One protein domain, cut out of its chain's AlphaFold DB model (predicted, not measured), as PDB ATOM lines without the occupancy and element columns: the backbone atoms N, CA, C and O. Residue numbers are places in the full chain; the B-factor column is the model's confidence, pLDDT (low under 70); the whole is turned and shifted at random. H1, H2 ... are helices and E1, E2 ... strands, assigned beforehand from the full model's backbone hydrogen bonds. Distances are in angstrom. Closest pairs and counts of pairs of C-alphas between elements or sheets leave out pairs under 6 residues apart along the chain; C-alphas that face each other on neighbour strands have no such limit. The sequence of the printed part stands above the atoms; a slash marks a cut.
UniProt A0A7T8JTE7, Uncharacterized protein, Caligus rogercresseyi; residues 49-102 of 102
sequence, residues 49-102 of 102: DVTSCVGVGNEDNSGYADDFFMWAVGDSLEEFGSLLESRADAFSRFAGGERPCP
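AT A GLANCE: This is residues 49 to 102 of the 102 residues of an uncharacterized protein of Caligus rogercresseyi (UniProt A0A7T8JTE7). One long helix, H2, makes the longest axis of the domain, with a small two-stranded hairpin, E1 and E2, set off to one side of it and the very short helix H1 packed near the last residues of H2. After the hairpin, residues 71 to 76 run out to the far end, where the backbone folds back as H2; residues 96 to 102 then turn away from the end of H2 toward H1. The printed part has 54 residues with two named helices and two named strands, in the order H1, E1, E2, H2; the sheet, in the order E1 - E2, is antiparallel. The class is mixed, helices and strands. The whole is compact, with a radius of gyration of the C-alphas of 11.2 A, and only just elongated, spanning 32 by 21 by 18 A.

IN THESE COORDINATES: The printed part begins at Asp 49. H1 holds residues 50 to 53, and its C-alpha 50 is at (-20.452, -35.596, 44.344). E1 follows at residues 61 to 64, 10.6 A from first to last C-alpha. E2 holds residues 67 to 70, 10.2 A long, with C-alpha 70 at (-19.977, -44.664, 37.994). H2 holds residues 77 to 95, 26.7 A from first to last C-alpha, and ends with C-alpha 95 at (-13.172, -37.305, 48.935).

HOW THE PARTS SIT: H1 and H2 touch, with 5 pairs of C-alphas within 8 A; the closest are those of Val 50 and Phe 94, 7.1 A apart. H2 touches H1 with residues 90 to 94 alone. The closest C-alphas of H1 and E1 are those of Thr 51 and Asn 61, 7.3 A apart. E1 and E2 form a hairpin of antiparallel neighbour strands, with 173 degrees between their directions. N 62 and O 69 are within hydrogen-bond range at 2.8 A, and N 69 and O 62 at 2.7 A. C-alphas 63 and 68 face each other at 4.3 A. H1 and E2 are apart, and so are E1 and H2. In H2 every O i to N i+4 pair is within hydrogen-bond range; H1 is too short for such a pair, and its 1 O i to N i+3 pair is within range.

THE WHOLE: The two C-alphas farthest apart are those of Asp 75 and Gly 97, 32.8 A. The C-alphas of Asp 49 and Pro 102, the first and last printed residues, are 10.4 A apart, and Pro 102 is the chain's last residue. The printed part has no cut. The link from E1 to E2 is tight, those from H1 to E1 and from E2 to H2 are short, and there is no long link. The mean pLDDT of the printed part is 87.6; residues 100 and 102 are under 70.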
ATOM      1  N   ASP A  49     -23.602 -33.467  46.260       88.44
ATOM      2  CA  ASP A  49     -23.017 -32.794  45.103       88.44
ATOM      3  C   ASP A  49     -21.972 -33.647  44.363       88.44
ATOM      4  O   ASP A  49     -21.552 -33.255  43.273       88.44
ATOM      5  N   VAL A  50     -21.591 -34.826  44.874       89.00
ATOM      6  CA  VAL A  50     -20.452 -35.596  44.344       89.00
ATOM      7  C   VAL A  50     -20.561 -35.873  42.846       89.00
ATOM      8  O   VAL A  50     -19.590 -35.675  42.125       89.00
ATOM      9  N   THR A  51     -21.746 -36.244  42.351       87.69
ATOM     10  CA  THR A  51     -21.994 -36.569  40.935       87.69
ATOM     11  C   THR A  51     -21.744 -35.369  40.026       87.69
ATOM     12  O   THR A  51     -21.114 -35.497  38.976       87.69
ATOM     13  N   SER A  52     -22.141 -34.175  40.473       85.94
ATOM     14  CA  SER A  52     -21.863 -32.925  39.766       85.94
ATOM     15  C   SER A  52     -20.374 -32.569  39.787       85.94
ATOM     16  O   SER A  52     -19.826 -32.171  38.762       85.94
ATOM     17  N   CYS A  53     -19.694 -32.779  40.918       85.88
ATOM     18  CA  CYS A  53     -18.276 -32.456  41.088       85.88
ATOM     19  C   CYS A  53     -17.352 -33.401  40.309       85.88
ATOM     20  O   CYS A  53     -16.257 -33.001  39.922       85.88
ATOM     21  N   VAL A  54     -17.786 -34.639  40.053       84.56
ATOM     22  CA  VAL A  54     -17.065 -35.590  39.192       84.56
ATOM     23  C   VAL A  54     -17.450 -35.484  37.711       84.56
ATOM     24  O   VAL A  54     -16.922 -36.230  36.888       84.56
ATOM     25  N   GLY A  55     -18.359 -34.568  37.359       83.38
ATOM     26  CA  GLY A  55     -18.777 -34.330  35.976       83.38
ATOM     27  C   GLY A  55     -19.596 -35.469  35.365       83.38
ATOM     28  O   GLY A  55     -19.500 -35.708  34.163       83.38
ATOM     29  N   VAL A  56     -20.377 -36.189  36.176       84.25
ATOM     30  CA  VAL A  56     -21.183 -37.333  35.727       84.25
ATOM     31  C   VAL A  56     -22.673 -36.994  35.819       84.25
ATOM     32  O   VAL A  56     -23.162 -36.570  36.866       84.25
ATOM     33  N   GLY A  57     -23.399 -37.181  34.713       81.06
ATOM     34  CA  GLY A  57     -24.856 -37.017  34.655       81.06
ATOM     35  C   GLY A  57     -25.595 -38.081  35.473       81.06
ATOM     36  O   GLY A  57     -25.020 -39.112  35.823       81.06
ATOM     37  N   ASN A  58     -26.877 -37.853  35.774       76.00
ATOM     38  CA  ASN A  58     -27.702 -38.764  36.589       76.00
ATOM     39  C   ASN A  58     -27.885 -40.156  35.956       76.00
ATOM     40  O   ASN A  58     -28.236 -41.109  36.642       76.00
ATOM     41  N   GLU A  59     -27.681 -40.260  34.650       81.94
ATOM     42  CA  GLU A  59     -27.791 -41.466  33.838       81.94
ATOM     43  C   GLU A  59     -26.532 -42.345  33.846       81.94
ATOM     44  O   GLU A  59     -26.619 -43.501  33.446       81.94
ATOM     45  N   ASP A  60     -25.399 -41.818  34.320       86.19
ATOM     46  CA  ASP A  60     -24.078 -42.468  34.277       86.19
ATOM     47  C   ASP A  60     -23.528 -42.803  35.676       86.19
ATOM     48  O   ASP A  60     -22.347 -43.132  35.853       86.19
ATOM     49  N   ASN A  61     -24.377 -42.684  36.698       89.69
ATOM     50  CA  ASN A  61     -24.021 -42.995  38.071       89.69
ATOM     51  C   ASN A  61     -25.185 -43.603  38.863       89.69
ATOM     52  O   ASN A  61     -26.357 -43.490  38.511       89.69
ATOM     53  N   SER A  62     -24.836 -44.244  39.967       89.12
ATOM     54  CA  SER A  62     -25.757 -44.657  41.016       89.12
ATOM     55  C   SER A  62     -25.023 -44.591  42.347       89.12
ATOM     56  O   SER A  62     -23.821 -44.836  42.403       89.12
ATOM     57  N   GLY A  63     -25.719 -44.275  43.430       88.00
ATOM     58  CA  GLY A  63     -25.111 -44.211  44.753       88.00
ATOM     59  C   GLY A  63     -26.090 -44.617  45.837       88.00
ATOM     60  O   GLY A  63     -27.299 -44.401  45.718       88.00
ATOM     61  N   TYR A  64     -25.568 -45.219  46.899       87.94
ATOM     62  CA  TYR A  64     -26.339 -45.556  48.082       87.94
ATOM     63  C   TYR A  64     -25.466 -45.469  49.327       87.94
ATOM     64  O   TYR A  64     -24.456 -46.156  49.426       87.94
ATOM     65  N   ALA A  65     -25.906 -44.668  50.304       88.75
ATOM     66  CA  ALA A  65     -25.098 -44.346  51.475       88.75
ATOM     67  C   ALA A  65     -23.696 -43.888  51.031       88.75
ATOM     68  O   ALA A  65     -23.618 -42.926  50.274       88.75
ATOM     69  N   ASP A  66     -22.636 -44.550  51.492       88.06
ATOM     70  CA  ASP A  66     -21.234 -44.271  51.176       88.06
ATOM     71  C   ASP A  66     -20.703 -44.927  49.894       88.06
ATOM     72  O   ASP A  66     -19.604 -44.591  49.450       88.06
ATOM     73  N   ASP A  67     -21.489 -45.797  49.258       89.94
ATOM     74  CA  ASP A  67     -21.106 -46.464  48.017       89.94
ATOM     75  C   ASP A  67     -21.543 -45.656  46.789       89.94
ATOM     76  O   ASP A  67     -22.724 -45.335  46.617       89.94
ATOM     77  N   PHE A  68     -20.598 -45.396  45.880       88.19
ATOM     78  CA  PHE A  68     -20.844 -44.763  44.585       88.19
ATOM     79  C   PHE A  68     -20.396 -45.667  43.440       88.19
ATOM     80  O   PHE A  68     -19.297 -46.218  43.441       88.19
ATOM     81  N   PHE A  69     -21.246 -45.772  42.427       89.44
ATOM     82  CA  PHE A  69     -21.015 -46.492  41.187       89.44
ATOM     83  C   PHE A  69     -21.075 -45.499  40.034       89.44
ATOM     84  O   PHE A  69     -22.033 -44.740  39.903       89.44
ATOM     85  N   MET A  70     -20.058 -45.510  39.183       89.88
ATOM     86  CA  MET A  70     -19.977 -44.664  37.994       89.88
ATOM     87  C   MET A  70     -19.494 -45.526  36.836       89.88
ATOM     88  O   MET A  70     -18.627 -46.381  37.021       89.88
ATOM     89  N   TRP A  71     -20.042 -45.314  35.646       91.38
ATOM     90  CA  TRP A  71     -19.667 -46.083  34.458       91.38
ATOM     91  C   TRP A  71     -19.587 -45.187  33.236       91.38
ATOM     92  O   TRP A  71     -20.315 -44.207  33.119       91.38
ATOM     93  N   ALA A  72     -18.701 -45.537  32.316       89.12
ATOM     94  CA  ALA A  72     -18.491 -44.827  31.066       89.12
ATOM     95  C   ALA A  72     -18.824 -45.730  29.875       89.12
ATOM     96  O   ALA A  72     -18.773 -46.955  29.976       89.12
ATOM     97  N   VAL A  73     -19.120 -45.114  28.736       89.69
ATOM     98  CA  VAL A  73     -19.232 -45.779  27.435       89.69
ATOM     99  C   VAL A  73     -18.335 -45.006  26.472       89.69
ATOM    100  O   VAL A  73     -18.335 -43.780  26.502       89.69
ATOM    101  N   GLY A  74     -17.554 -45.712  25.660       88.75
ATOM    102  CA  GLY A  74     -16.664 -45.115  24.664       88.75
ATOM    103  C   GLY A  74     -16.485 -46.046  23.470       88.75
ATOM    104  O   GLY A  74     -16.763 -47.245  23.570       88.75
ATOM    105  N   ASP A  75     -16.013 -45.500  22.352       94.12
ATOM    106  CA  ASP A  75     -15.868 -46.236  21.088       94.12
ATOM    107  C   ASP A  75     -14.555 -47.037  21.025       94.12
ATOM    108  O   ASP A  75     -14.366 -47.900  20.162       94.12
ATOM    109  N   SER A  76     -13.636 -46.778  21.959       96.19
ATOM    110  CA  SER A  76     -12.371 -47.497  22.105       96.19
ATOM    111  C   SER A  76     -12.028 -47.769  23.569       96.19
ATOM    112  O   SER A  76     -12.476 -47.073  24.480       96.19
ATOM    113  N   LEU A  77     -11.180 -48.777  23.800       94.62
ATOM    114  CA  LEU A  77     -10.690 -49.101  25.141       94.62
ATOM    115  C   LEU A  77      -9.851 -47.962  25.744       94.62
ATOM    116  O   LEU A  77      -9.901 -47.746  26.950       94.62
ATOM    117  N   GLU A  78      -9.096 -47.243  24.911       95.25
ATOM    118  CA  GLU A  78      -8.258 -46.115  25.332       95.25
ATOM    119  C   GLU A  78      -9.110 -44.936  25.814       95.25
ATOM    120  O   GLU A  78      -8.874 -44.400  26.897       95.25
ATOM    121  N   GLU A  79     -10.140 -44.577  25.047       92.50
ATOM    122  CA  GLU A  79     -11.104 -43.542  25.427       92.50
ATOM    123  C   GLU A  79     -11.855 -43.926  26.707       92.50
ATOM    124  O   GLU A  79     -11.904 -43.145  27.658       92.50
ATOM    125  N   PHE A  80     -12.390 -45.150  26.762       93.12
ATOM    126  CA  PHE A  80     -13.097 -45.673  27.930       93.12
ATOM    127  C   PHE A  80     -12.220 -45.660  29.191       93.12
ATOM    128  O   PHE A  80     -12.664 -45.207  30.247       93.12
ATOM    129  N   GLY A  81     -10.970 -46.125  29.081       94.56
ATOM    130  CA  GLY A  81     -10.010 -46.134  30.184       94.56
ATOM    131  C   GLY A  81      -9.695 -44.724  30.675       94.56
ATOM    132  O   GLY A  81      -9.838 -44.444  31.863       94.56
ATOM    133  N   SER A  82      -9.379 -43.817  29.748       92.88
ATOM    134  CA  SER A  82      -9.075 -42.416  30.065       92.88
ATOM    135  C   SER A  82     -10.246 -41.719  30.768       92.88
ATOM    136  O   SER A  82     -10.054 -40.973  31.730       92.88
ATOM    137  N   LEU A  83     -11.482 -41.983  30.327       91.12
ATOM    138  CA  LEU A  83     -12.677 -41.400  30.930       91.12
ATOM    139  C   LEU A  83     -12.907 -41.920  32.357       91.12
ATOM    140  O   LEU A  83     -13.174 -41.123  33.256       91.12
ATOM    141  N   LEU A  84     -12.764 -43.226  32.600       92.19
ATOM    142  CA  LEU A  84     -12.888 -43.782  33.951       92.19
ATOM    143  C   LEU A  84     -11.791 -43.287  34.896       92.19
ATOM    144  O   LEU A  84     -12.097 -42.939  36.036       92.19
ATOM    145  N   GLU A  85     -10.544 -43.210  34.430       93.50
ATOM    146  CA  GLU A  85      -9.428 -42.676  35.217       93.50
ATOM    147  C   GLU A  85      -9.679 -41.217  35.613       93.50
ATOM    148  O   GLU A  85      -9.522 -40.862  36.780       93.50
ATOM    149  N   SER A  86     -10.169 -40.391  34.681       90.62
ATOM    150  CA  SER A  86     -10.501 -38.992  34.974       90.62
ATOM    151  C   SER A  86     -11.596 -38.847  36.042       90.62
ATOM    152  O   SER A  86     -11.493 -37.997  36.929       90.62
ATOM    153  N   ARG A  87     -12.620 -39.711  36.017       89.94
ATOM    154  CA  ARG A  87     -13.707 -39.722  37.009       89.94
ATOM    155  C   ARG A  87     -13.220 -40.215  38.374       89.94
ATOM    156  O   ARG A  87     -13.592 -39.642  39.397       89.94
ATOM    157  N   ALA A  88     -12.368 -41.240  38.398       91.75
ATOM    158  CA  ALA A  88     -11.763 -41.760  39.623       91.75
ATOM    159  C   ALA A  88     -10.838 -40.730  40.295       91.75
ATOM    160  O   ALA A  88     -10.853 -40.598  41.523       91.75
ATOM    161  N   ASP A  89     -10.077 -39.966  39.508       92.25
ATOM    162  CA  ASP A  89      -9.256 -38.861  40.011       92.25
ATOM    163  C   ASP A  89     -10.132 -37.748  40.606       92.25
ATOM    164  O   ASP A  89      -9.944 -37.352  41.758       92.25
ATOM    165  N   ALA A  90     -11.173 -37.319  39.883       89.88
ATOM    166  CA  ALA A  90     -12.111 -36.306  40.371       89.88
ATOM    167  C   ALA A  90     -12.806 -36.728  41.679       89.88
ATOM    168  O   ALA A  90     -12.918 -35.926  42.609       89.88
ATOM    169  N   PHE A  91     -13.221 -37.995  41.784       91.00
ATOM    170  CA  PHE A  91     -13.808 -38.538  43.010       91.00
ATOM    171  C   PHE A  91     -12.796 -38.557  44.162       91.00
ATOM    172  O   PHE A  91     -13.124 -38.169  45.281       91.00
ATOM    173  N   SER A  92     -11.550 -38.956  43.889       91.69
ATOM    174  CA  SER A  92     -10.479 -38.984  44.894       91.69
ATOM    175  C   SER A  92     -10.192 -37.589  45.452       91.69
ATOM    176  O   SER A  92     -10.012 -37.429  46.659       91.69
ATOM    177  N   ARG A  93     -10.218 -36.562  44.596       90.88
ATOM    178  CA  ARG A  93     -10.060 -35.158  44.998       90.88
ATOM    179  C   ARG A  93     -11.239 -34.669  45.837       90.88
ATOM    180  O   ARG A  93     -11.016 -34.116  46.915       90.88
ATOM    181  N   PHE A  94     -12.471 -34.964  45.408       90.56
ATOM    182  CA  PHE A  94     -13.686 -34.674  46.180       90.56
ATOM    183  C   PHE A  94     -13.631 -35.296  47.581       90.56
ATOM    184  O   PHE A  94     -13.810 -34.598  48.580       90.56
ATOM    185  N   ALA A  95     -13.313 -36.590  47.669       88.75
ATOM    186  CA  ALA A  95     -13.172 -37.305  48.935       88.75
ATOM    187  C   ALA A  95     -12.016 -36.761  49.796       88.75
ATOM    188  O   ALA A  95     -12.097 -36.772  51.025       88.75
ATOM    189  N   GLY A  96     -10.962 -36.240  49.161       90.50
ATOM    190  CA  GLY A  96      -9.861 -35.523  49.807       90.50
ATOM    191  C   GLY A  96     -10.221 -34.123  50.326       90.50
ATOM    192  O   GLY A  96      -9.397 -33.496  50.990       90.50
ATOM    193  N   GLY A  97     -11.437 -33.631  50.062       87.38
ATOM    194  CA  GLY A  97     -11.927 -32.323  50.504       87.38
ATOM    195  C   GLY A  97     -11.673 -31.181  49.517       87.38
ATOM    196  O   GLY A  97     -12.130 -30.059  49.748       87.38
ATOM    197  N   GLU A  98     -11.000 -31.446  48.396       84.12
ATOM    198  CA  GLU A  98     -10.994 -30.528  47.265       84.12
ATOM    199  C   GLU A  98     -12.362 -30.642  46.606       84.12
ATOM    200  O   GLU A  98     -12.609 -31.618  45.919       84.12
ATOM    201  N   ARG A  99     -13.276 -29.693  46.834       74.00
ATOM    202  CA  ARG A  99     -14.574 -29.662  46.139       74.00
ATOM    203  C   ARG A  99     -14.402 -28.944  44.801       74.00
ATOM    204  O   ARG A  99     -14.592 -27.728  44.763       74.00
ATOM    205  N   PRO A 100     -14.016 -29.629  43.708       66.19
ATOM    206  CA  PRO A 100     -13.652 -29.011  42.442       66.19
ATOM    207  C   PRO A 100     -14.920 -28.896  41.583       66.19
ATOM    208  O   PRO A 100     -14.924 -29.214  40.398       66.19
ATOM    209  N   CYS A 101     -16.026 -28.542  42.235       70.00
ATOM    210  CA  CYS A 101     -17.333 -28.436  41.618       70.00
ATOM    211  C   CYS A 101     -17.388 -27.105  40.841       70.00
ATOM    212  O   CYS A 101     -16.729 -26.148  41.264       70.00
ATOM    213  N   PRO A 102     -18.130 -27.036  39.723       60.84
ATOM    214  CA  PRO A 102     -18.395 -25.782  39.020       60.84
ATOM    215  C   PRO A 102     -18.987 -24.686  39.917       60.84
ATOM    216  O   PRO A 102     -19.730 -25.029  40.868       60.84
TER     217      PRO A 102